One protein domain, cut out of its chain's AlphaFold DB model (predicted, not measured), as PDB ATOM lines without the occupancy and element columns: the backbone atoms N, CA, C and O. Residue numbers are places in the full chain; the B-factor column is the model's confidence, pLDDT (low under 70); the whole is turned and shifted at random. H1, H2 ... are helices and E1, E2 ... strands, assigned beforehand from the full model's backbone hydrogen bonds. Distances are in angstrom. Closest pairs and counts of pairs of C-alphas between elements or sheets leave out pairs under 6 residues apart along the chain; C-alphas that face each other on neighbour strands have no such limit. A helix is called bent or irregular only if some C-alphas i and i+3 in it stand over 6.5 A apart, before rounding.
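What this domain is: This is residues 98 to 171 of the 171 residues of an uncharacterized protein of Bacteroidales bacterium (UniProt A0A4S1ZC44). A narrow sheet of three strands makes one end of the domain, and two short helices, H1 and H2, loosely side by side, make the other, with no contact between helices and sheet. A long stretch with no named element, residues 103 to 122, runs from the sheet's first strand to H1. The printed part has 74 residues, with E1, H1, H2, E2 and E3 along the chain; the sheet's order is E1, E2, E3, all antiparallel. The class is mixed, helices and strands, with under half of the residues in named elements. The whole is loose, with a radius of gyration of the C-alphas of 14.5 A, and flat, spanning 44 by 32 by 17 A.

Where its parts are: In the sheet, E2 is residues 155 to 160, 16.4 A long. E1, residues 98 to 102, measures 13.1 A and begins at C-alpha 98 (-9.817, 12.545, -13.382). E3, residues 163 to 167, measures 12.6 A and ends at C-alpha 167 (-22.699, 15.648, -12.992). H1, residues 123 to 132, measures 14.6 A; it is irregular, but only just, with C-alphas 125 and 128 6.9 A apart. H2 is residues 137 to 145, 12.2 A.

How they stand to each other: E2 is the inner strand. E1 and E2 are antiparallel at 167 degrees, with N 100 and O 157 2.8 A apart, within hydrogen-bond range. E2 and E3 form a hairpin at 168 degrees, with N 158 and O 165 3.0 A apart, within range. Neither helix is on the sheet. H1 and H2 are close but not clearly touching; their closest C-alphas, of Leu 130 and Leu 140, are 7.4 A apart. They run opposite ways at a shallow tilt of 26 degrees. Every O i to N i+4 pair is within range in H2, and 4 of 6 in H1.

The domain as a whole: The C-alphas farthest apart, of Asp 138 and Met 161, are 44.9 A apart. The printed part has no cut. The link E1 to H1 is long. Residues 133 to 139, of which 137 to 139 belong to H2, stand free. The pLDDT is under 70 at residues 112 to 118 and 170 to 171.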
ATOM      1  N   VAL A  98      -9.692  11.709 -14.575       86.50
ATOM      2  CA  VAL A  98      -9.817  12.545 -13.382       86.50
ATOM      3  C   VAL A  98     -11.286  12.808 -13.078       86.50
ATOM      4  O   VAL A  98     -12.094  12.997 -13.985       86.50
ATOM      5  N   ILE A  99     -11.622  12.829 -11.789       90.06
ATOM      6  CA  ILE A  99     -12.882  13.372 -11.287       90.06
ATOM      7  C   ILE A  99     -12.520  14.518 -10.350       90.06
ATOM      8  O   ILE A  99     -11.773  14.321  -9.390       90.06
ATOM      9  N   THR A 100     -13.012  15.716 -10.638       91.31
ATOM     10  CA  THR A 100     -12.827  16.900  -9.798       91.31
ATOM     11  C   THR A 100     -14.175  17.410  -9.308       91.31
ATOM     12  O   THR A 100     -15.205  17.198  -9.942       91.31
ATOM     13  N   ARG A 101     -14.174  18.072  -8.152       91.81
ATOM     14  CA  ARG A 101     -15.366  18.650  -7.528       91.81
ATOM     15  C   ARG A 101     -15.204  20.158  -7.443       91.81
ATOM     16  O   ARG A 101     -14.188  20.643  -6.949       91.81
ATOM     17  N   VAL A 102     -16.224  20.884  -7.877       92.69
ATOM     18  CA  VAL A 102     -16.412  22.301  -7.576       92.69
ATOM     19  C   VAL A 102     -17.431  22.378  -6.451       92.69
ATOM     20  O   VAL A 102     -18.603  22.059  -6.651       92.69
ATOM     21  N   ARG A 103     -16.948  22.762  -5.269       89.06
ATOM     22  CA  ARG A 103     -17.769  22.949  -4.075       89.06
ATOM     23  C   ARG A 103     -18.497  24.289  -4.146       89.06
ATOM     24  O   ARG A 103     -17.854  25.330  -4.293       89.06
ATOM     25  N   ASN A 104     -19.806  24.265  -3.986       87.38
ATOM     26  CA  ASN A 104     -20.673  25.410  -3.822       87.38
ATOM     27  C   ASN A 104     -21.072  25.489  -2.352       87.38
ATOM     28  O   ASN A 104     -21.997  24.823  -1.923       87.38
ATOM     29  N   ASN A 105     -20.397  26.361  -1.600       84.06
ATOM     30  CA  ASN A 105     -20.620  26.565  -0.167       84.06
ATOM     31  C   ASN A 105     -20.094  25.409   0.710       84.06
ATOM     32  O   ASN A 105     -18.880  25.391   0.955       84.06
ATOM     33  N   TYR A 106     -20.935  24.495   1.203       84.06
ATOM     34  CA  TYR A 106     -20.509  23.361   2.042       84.06
ATOM     35  C   TYR A 106     -20.497  22.044   1.261       84.06
ATOM     36  O   TYR A 106     -21.080  21.955   0.195       84.06
ATOM     37  N   ASP A 107     -19.815  21.016   1.778       86.44
ATOM     38  CA  ASP A 107     -19.836  19.717   1.097       86.44
ATOM     39  C   ASP A 107     -21.224  19.090   1.242       86.44
ATOM     40  O   ASP A 107     -21.726  18.933   2.358       86.44
ATOM     41  N   ASP A 108     -21.809  18.675   0.122       85.94
ATOM     42  CA  ASP A 108     -23.127  18.040   0.059       85.94
ATOM     43  C   ASP A 108     -23.320  16.866   1.038       85.94
ATOM     44  O   ASP A 108     -24.430  16.647   1.526       85.94
ATOM     45  N   GLU A 109     -22.258  16.110   1.335       83.12
ATOM     46  CA  GLU A 109     -22.261  14.902   2.164       83.12
ATOM     47  C   GLU A 109     -21.865  15.117   3.627       83.12
ATOM     48  O   GLU A 109     -22.136  14.242   4.452       83.12
ATOM     49  N   THR A 110     -21.239  16.244   3.978       79.38
ATOM     50  CA  THR A 110     -20.736  16.456   5.344       79.38
ATOM     51  C   THR A 110     -21.592  17.450   6.111       79.38
ATOM     52  O   THR A 110     -22.210  18.349   5.549       79.38
ATOM     53  N   ILE A 111     -21.667  17.265   7.426       73.25
ATOM     54  CA  ILE A 111     -22.186  18.284   8.337       73.25
ATOM     55  C   ILE A 111     -20.949  18.946   8.958       73.25
ATOM     56  O   ILE A 111     -20.104  18.219   9.492       73.25
ATOM     57  N   PRO A 112     -20.795  20.282   8.892       65.25
ATOM     58  CA  PRO A 112     -19.651  20.974   9.468       65.25
ATOM     59  C   PRO A 112     -19.499  20.635  10.955       65.25
ATOM     60  O   PRO A 112     -20.394  20.882  11.763       65.25
ATOM     61  N   ILE A 113     -18.353  20.067  11.322       60.44
ATOM     62  CA  ILE A 113     -18.029  19.743  12.713       60.44
ATOM     63  C   ILE A 113     -17.364  20.984  13.318       60.44
ATOM     64  O   ILE A 113     -16.228  21.294  12.963       60.44
ATOM     65  N   GLY A 114     -18.050  21.716  14.207       56.25
ATOM     66  CA  GLY A 114     -17.410  22.809  14.963       56.25
ATOM     67  C   GLY A 114     -18.226  24.064  15.297       56.25
ATOM     68  O   GLY A 114     -17.674  24.983  15.892       56.25
ATOM     69  N   GLY A 115     -19.520  24.134  14.990       53.09
ATOM     70  CA  GLY A 115     -20.396  25.218  15.455       53.09
ATOM     71  C   GLY A 115     -21.848  24.776  15.366       53.09
ATOM     72  O   GLY A 115     -22.177  24.146  14.372       53.09
ATOM     73  N   ASN A 116     -22.656  25.027  16.412       54.91
ATOM     74  CA  ASN A 116     -24.067  24.613  16.572       54.91
ATOM     75  C   ASN A 116     -24.550  23.612  15.505       54.91
ATOM     76  O   ASN A 116     -25.359  23.939  14.635       54.91
ATOM     77  N   SER A 117     -24.028  22.385  15.590       55.94
ATOM     78  CA  SER A 117     -24.318  21.268  14.683       55.94
ATOM     79  C   SER A 117     -25.802  20.897  14.650       55.94
ATOM     80  O   SER A 117     -26.239  20.155  13.779       55.94
ATOM     81  N   ASP A 118     -26.586  21.446  15.576       60.38
ATOM     82  CA  ASP A 118     -28.013  21.196  15.731       60.38
ATOM     83  C   ASP A 118     -28.882  21.933  14.694       60.38
ATOM     84  O   ASP A 118     -30.092  21.698  14.629       60.38
ATOM     85  N   HIS A 119     -28.312  22.842  13.888       72.44
ATOM     86  CA  HIS A 119     -29.100  23.718  13.007       72.44
ATOM     87  C   HIS A 119     -28.647  23.809  11.546       72.44
ATOM     88  O   HIS A 119     -29.295  24.536  10.793       72.44
ATOM     89  N   PHE A 120     -27.597  23.093  11.132       81.00
ATOM     90  CA  PHE A 120     -27.158  23.067   9.733       81.00
ATOM     91  C   PHE A 120     -27.570  21.771   9.025       81.00
ATOM     92  O   PHE A 120     -27.372  20.676   9.543       81.00
ATOM     93  N   SER A 121     -28.108  21.901   7.815       85.88
ATOM     94  CA  SER A 121     -28.411  20.816   6.882       85.88
ATOM     95  C   SER A 121     -27.640  21.044   5.582       85.88
ATOM     96  O   SER A 121     -27.788  22.083   4.943       85.88
ATOM     97  N   ASN A 122     -26.822  20.075   5.176       86.94
ATOM     98  CA  ASN A 122     -26.152  20.070   3.872       86.94
ATOM     99  C   ASN A 122     -27.141  19.874   2.710       86.94
ATOM    100  O   ASN A 122     -28.337  19.669   2.935       86.94
ATOM    101  N   TYR A 123     -26.652  19.900   1.470       86.25
ATOM    102  CA  TYR A 123     -27.496  19.766   0.282       86.25
ATOM    103  C   TYR A 123     -28.393  18.518   0.317       86.25
ATOM    104  O   TYR A 123     -29.612  18.618   0.130       86.25
ATOM    105  N   PHE A 124     -27.835  17.348   0.654       84.38
ATOM    106  CA  PHE A 124     -28.601  16.097   0.686       84.38
ATOM    107  C   PHE A 124     -29.704  16.089   1.752       84.38
ATOM    108  O   PHE A 124     -30.806  15.597   1.500       84.38
ATOM    109  N   SER A 125     -29.454  16.663   2.929       84.88
ATOM    110  CA  SER A 125     -30.458  16.754   4.001       84.88
ATOM    111  C   SER A 125     -31.484  17.876   3.775       84.88
ATOM    112  O   SER A 125     -32.631  17.777   4.220       84.88
ATOM    113  N   SER A 126     -31.121  18.903   3.007       85.69
ATOM    114  CA  SER A 126     -31.961  20.069   2.721       85.69
ATOM    115  C   SER A 126     -33.050  19.815   1.675       85.69
ATOM    116  O   SER A 126     -34.017  20.580   1.601       85.69
ATOM    117  N   TYR A 127     -32.970  18.718   0.910       82.75
ATOM    118  CA  TYR A 127     -33.920  18.397  -0.163       82.75
ATOM    119  C   TYR A 127     -35.389  18.388   0.296       82.75
ATOM    120  O   TYR A 127     -36.270  18.937  -0.373       82.75
ATOM    121  N   LYS A 128     -35.675  17.810   1.472       84.69
ATOM    122  CA  LYS A 128     -37.039  17.790   2.029       84.69
ATOM    123  C   LYS A 128     -37.554  19.208   2.281       84.69
ATOM    124  O   LYS A 128     -38.683  19.522   1.906       84.69
ATOM    125  N   LYS A 129     -36.717  20.067   2.869       86.44
ATOM    126  CA  LYS A 129     -37.071  21.455   3.184       86.44
ATOM    127  C   LYS A 129     -37.279  22.284   1.918       86.44
ATOM    128  O   LYS A 129     -38.249  23.034   1.838       86.44
ATOM    129  N   LEU A 130     -36.440  22.070   0.905       87.00
ATOM    130  CA  LEU A 130     -36.589  22.681  -0.414       87.00
ATOM    131  C   LEU A 130     -37.937  22.319  -1.061       87.00
ATOM    132  O   LEU A 130     -38.598  23.175  -1.646       87.00
ATOM    133  N   LYS A 131     -38.377  21.060  -0.930       87.12
ATOM    134  CA  LYS A 131     -39.662  20.597  -1.471       87.12
ATOM    135  C   LYS A 131     -40.867  21.168  -0.718       87.12
ATOM    136  O   LYS A 131     -41.846  21.541  -1.361       87.12
ATOM    137  N   GLU A 132     -40.803  21.232   0.612       89.00
ATOM    138  CA  GLU A 132     -41.868  21.798   1.457       89.00
ATOM    139  C   GLU A 132     -42.109  23.283   1.168       89.00
ATOM    140  O   GLU A 132     -43.252  23.726   1.098       89.00
ATOM    141  N   GLU A 133     -41.036  24.050   0.972       90.00
ATOM    142  CA  GLU A 133     -41.094  25.511   0.863       90.00
ATOM    143  C   GLU A 133     -40.889  26.007  -0.575       90.00
ATOM    144  O   GLU A 133     -40.602  27.182  -0.789       90.00
ATOM    145  N   LYS A 134     -41.060  25.133  -1.578       85.81
ATOM    146  CA  LYS A 134     -40.792  25.409  -3.005       85.81
ATOM    147  C   LYS A 134     -41.397  26.724  -3.517       85.81
ATOM    148  O   LYS A 134     -40.832  27.352  -4.408       85.81
ATOM    149  N   TYR A 135     -42.552  27.121  -2.983       91.00
ATOM    150  CA  TYR A 135     -43.283  28.325  -3.392       91.00
ATOM    151  C   TYR A 135     -43.094  29.522  -2.446       91.00
ATOM    152  O   TYR A 135     -43.602  30.602  -2.735       91.00
ATOM    153  N   ASN A 136     -42.371  29.361  -1.334       91.62
ATOM    154  CA  ASN A 136     -42.107  30.420  -0.364       91.62
ATOM    155  C   ASN A 136     -40.636  30.852  -0.434       91.62
ATOM    156  O   ASN A 136     -39.789  30.426   0.354       91.62
ATOM    157  N   VAL A 137     -40.342  31.704  -1.415       88.94
ATOM    158  CA  VAL A 137     -38.978  32.168  -1.703       88.94
ATOM    159  C   VAL A 137     -38.385  32.961  -0.538       88.94
ATOM    160  O   VAL A 137     -37.194  32.826  -0.272       88.94
ATOM    161  N   ASP A 138     -39.185  33.752   0.177       91.88
ATOM    162  CA  ASP A 138     -38.692  34.562   1.299       91.88
ATOM    163  C   ASP A 138     -38.218  33.676   2.453       91.88
ATOM    164  O   ASP A 138     -37.130  33.867   2.989       91.88
ATOM    165  N   LYS A 139     -38.957  32.604   2.743       89.12
ATOM    166  CA  LYS A 139     -38.564  31.625   3.758       89.12
ATOM    167  C   LYS A 139     -37.339  30.803   3.351       89.12
ATOM    168  O   LYS A 139     -36.492  30.512   4.193       89.12
ATOM    169  N   LEU A 140     -37.214  30.451   2.069       87.94
ATOM    170  CA  LEU A 140     -35.999  29.818   1.544       87.94
ATOM    171  C   LEU A 140     -34.785  30.751   1.662       87.94
ATOM    172  O   LEU A 140     -33.712  30.297   2.056       87.94
ATOM    173  N   LYS A 141     -34.949  32.050   1.381       88.12
ATOM    174  CA  LYS A 141     -33.888  33.051   1.568       88.12
ATOM    175  C   LYS A 141     -33.472  33.162   3.030       88.12
ATOM    176  O   LYS A 141     -32.276  33.124   3.297       88.12
ATOM    177  N   ASP A 142     -34.422  33.223   3.962       88.88
ATOM    178  CA  ASP A 142     -34.116  33.260   5.396       88.88
ATOM    179  C   ASP A 142     -33.289  32.040   5.826       88.88
ATOM    180  O   ASP A 142     -32.304  32.171   6.552       88.88
ATOM    181  N   TYR A 143     -33.620  30.846   5.327       86.50
ATOM    182  CA  TYR A 143     -32.860  29.624   5.606       86.50
ATOM    183  C   TYR A 143     -31.416  29.648   5.099       86.50
ATOM    184  O   TYR A 143     -30.529  29.148   5.799       86.50
ATOM    185  N   VAL A 144     -31.178  30.255   3.935       85.62
ATOM    186  CA  VAL A 144     -29.827  30.449   3.388       85.62
ATOM    187  C   VAL A 144     -29.067  31.518   4.177       85.62
ATOM    188  O   VAL A 144     -27.928  31.287   4.572       85.62
ATOM    189  N   VAL A 145     -29.695  32.665   4.470       85.94
ATOM    190  CA  VAL A 145     -29.072  33.787   5.202       85.94
ATOM    191  C   VAL A 145     -28.679  33.385   6.621       85.94
ATOM    192  O   VAL A 145     -27.609  33.756   7.096       85.94
ATOM    193  N   MET A 146     -29.510  32.589   7.294       82.69
ATOM    194  CA  MET A 146     -29.206  32.051   8.622       82.69
ATOM    195  C   MET A 146     -28.186  30.901   8.593       82.69
ATOM    196  O   MET A 146     -27.953  30.293   9.638       82.69
ATOM    197  N   THR A 147     -27.646  30.562   7.415       79.25
ATOM    198  CA  THR A 147     -26.728  29.438   7.181       79.25
ATOM    199  C   THR A 147     -27.235  28.143   7.813       79.25
ATOM    200  O   THR A 147     -26.484  27.445   8.482       79.25
ATOM    201  N   ARG A 148     -28.537  27.862   7.681       81.00
ATOM    202  CA  ARG A 148     -29.176  26.662   8.253       81.00
ATOM    203  C   ARG A 148     -29.319  25.537   7.244       81.00
ATOM    204  O   ARG A 148     -29.352  24.378   7.631       81.00
ATOM    205  N   TYR A 149     -29.443  25.877   5.968       85.88
ATOM    206  CA  TYR A 149     -29.641  24.913   4.897       85.88
ATOM    207  C   TYR A 149     -28.767  25.296   3.714       85.88
ATOM    208  O   TYR A 149     -28.745  26.463   3.316       85.88
ATOM    209  N   ASP A 150     -28.081  24.310   3.153       86.38
ATOM    210  CA  ASP A 150     -27.462  24.425   1.845       86.38
ATOM    211  C   ASP A 150     -28.412  23.887   0.777       86.38
ATOM    212  O   ASP A 150     -28.867  22.748   0.852       86.38
ATOM    213  N   PHE A 151     -28.742  24.711  -0.212       86.69
ATOM    214  CA  PHE A 151     -29.586  24.310  -1.340       86.69
ATOM    215  C   PHE A 151     -28.811  24.269  -2.660       86.69
ATOM    216  O   PHE A 151     -29.407  23.939  -3.688       86.69
ATOM    217  N   ALA A 152     -27.523  24.622  -2.655       86.38
ATOM    218  CA  ALA A 152     -26.693  24.615  -3.848       86.38
ATOM    219  C   ALA A 152     -25.979  23.258  -3.965       86.38
ATOM    220  O   ALA A 152     -25.215  22.926  -3.070       86.38
ATOM    221  N   PRO A 153     -26.219  22.471  -5.031       88.12
ATOM    222  CA  PRO A 153     -25.474  21.238  -5.249       88.12
ATOM    223  C   PRO A 153     -24.039  21.529  -5.671       88.12
ATOM    224  O   PRO A 153     -23.777  22.489  -6.411       88.12
ATOM    225  N   ASP A 154     -23.148  20.610  -5.333       91.56
ATOM    226  CA  ASP A 154     -21.806  20.584  -5.887       91.56
ATOM    227  C   ASP A 154     -21.778  20.036  -7.312       91.56
ATOM    228  O   ASP A 154     -22.663  19.304  -7.764       91.56
ATOM    229  N   ILE A 155     -20.737  20.412  -8.054       92.12
ATOM    230  CA  ILE A 155     -20.565  20.009  -9.450       92.12
ATOM    231  C   ILE A 155     -19.351  19.104  -9.552       92.12
ATOM    232  O   ILE A 155     -18.234  19.509  -9.237       92.12
ATOM    233  N   PHE A 156     -19.559  17.891 -10.048       91.94
ATOM    234  CA  PHE A 156     -18.483  16.953 -10.330       91.94
ATOM    235  C   PHE A 156     -18.169  16.981 -11.818       91.94
ATOM    236  O   PHE A 156     -19.036  16.711 -12.645       91.94
ATOM    237  N   HIS A 157     -16.928  17.297 -12.163       92.69
ATOM    238  CA  HIS A 157     -16.410  17.155 -13.514       92.69
ATOM    239  C   HIS A 157     -15.687  15.826 -13.617       92.69
ATOM    240  O   HIS A 157     -14.924  15.465 -12.723       92.69
ATOM    241  N   PHE A 158     -15.898  15.115 -14.712       92.12
ATOM    242  CA  PHE A 158     -15.155  13.903 -15.001       92.12
ATOM    243  C   PHE A 158     -14.565  13.978 -16.401       92.12
ATOM    244  O   PHE A 158     -15.142  14.576 -17.307       92.12
ATOM    245  N   ASN A 159     -13.403  13.366 -16.560       89.38
ATOM    246  CA  ASN A 159     -12.781  13.112 -17.846       89.38
ATOM    247  C   ASN A 159     -12.085  11.758 -17.747       89.38
ATOM    248  O   ASN A 159     -11.170  11.599 -16.942       89.38
ATOM    249  N   PHE A 160     -12.537  10.768 -18.504       87.25
ATOM    250  CA  PHE A 160     -11.917   9.449 -18.547       87.25
ATOM    251  C   PHE A 160     -12.262   8.741 -19.856       87.25
ATOM    252  O   PHE A 160     -13.369   8.850 -20.362       87.25
ATOM    253  N   MET A 161     -11.314   7.972 -20.397       79.44
ATOM    254  CA  MET A 161     -11.526   7.093 -21.562       79.44
ATOM    255  C   MET A 161     -12.158   7.760 -22.803       79.44
ATOM    256  O   MET A 161     -12.840   7.093 -23.574       79.44
ATOM    257  N   GLY A 162     -11.915   9.055 -23.018       80.69
ATOM    258  CA  GLY A 162     -12.490   9.808 -24.142       80.69
ATOM    259  C   GLY A 162     -13.892  10.363 -23.883       80.69
ATOM    260  O   GLY A 162     -14.416  11.068 -24.735       80.69
ATOM    261  N   GLU A 163     -14.458  10.094 -22.709       86.06
ATOM    262  CA  GLU A 163     -15.690  10.703 -22.231       86.06
ATOM    263  C   GLU A 163     -15.355  11.832 -21.258       86.06
ATOM    264  O   GLU A 163     -14.488  11.706 -20.384       86.06
ATOM    265  N   ASP A 164     -16.075  12.936 -21.381       90.31
ATOM    266  CA  ASP A 164     -16.010  14.045 -20.449       90.31
ATOM    267  C   ASP A 164     -17.402  14.596 -20.167       90.31
ATOM    268  O   ASP A 164     -18.341  14.453 -20.953       90.31
ATOM    269  N   GLY A 165     -17.562  15.192 -18.992       91.19
ATOM    270  CA  GLY A 165     -18.845  15.746 -18.617       91.19
ATOM    271  C   GLY A 165     -18.868  16.352 -17.232       91.19
ATOM    272  O   GLY A 165     -17.867  16.433 -16.514       91.19
ATOM    273  N   LYS A 166     -20.068  16.796 -16.866       92.69
ATOM    274  CA  LYS A 166     -20.386  17.307 -15.538       92.69
ATOM    275  C   LYS A 166     -21.624  16.607 -14.998       92.69
ATOM    276  O   LYS A 166     -22.582  16.390 -15.737       92.69
ATOM    277  N   VAL A 167     -21.602  16.290 -13.714       90.50
ATOM    278  CA  VAL A 167     -22.699  15.648 -12.992       90.50
ATOM    279  C   VAL A 167     -22.999  16.460 -11.745       90.50
ATOM    280  O   VAL A 167     -22.089  16.891 -11.036       90.50
ATOM    281  N   PHE A 168     -24.287  16.644 -11.484       85.25
ATOM    282  CA  PHE A 168     -24.787  17.094 -10.193       85.25
ATOM    283  C   PHE A 168     -25.201  15.848  -9.413       85.25
ATOM    284  O   PHE A 168     -25.842  14.965  -9.994       85.25
ATOM    285  N   PRO A 169     -24.848  15.724  -8.132       70.12
ATOM    286  CA  PRO A 169     -25.282  14.581  -7.358       70.12
ATOM    287  C   PRO A 169     -26.821  14.594  -7.254       70.12
ATOM    288  O   PRO A 169     -27.412  15.506  -6.681       70.12
ATOM    289  N   TRP A 170     -27.449  13.547  -7.810       59.91
ATOM    290  CA  TRP A 170     -28.892  13.229  -7.786       59.91
ATOM    291  C   TRP A 170     -29.832  14.053  -8.690       59.91
ATOM    292  O   TRP A 170     -30.959  14.367  -8.289       59.91
ATOM    293  N   GLN A 171     -29.427  14.301  -9.942       45.66
ATOM    294  CA  GLN A 171     -30.359  14.509 -11.067       45.66
ATOM    295  C   GLN A 171     -30.247  13.394 -12.104       45.66
ATOM    296  O   GLN A 171     -29.121  12.883 -12.295       45.66
TER     297      GLN A 171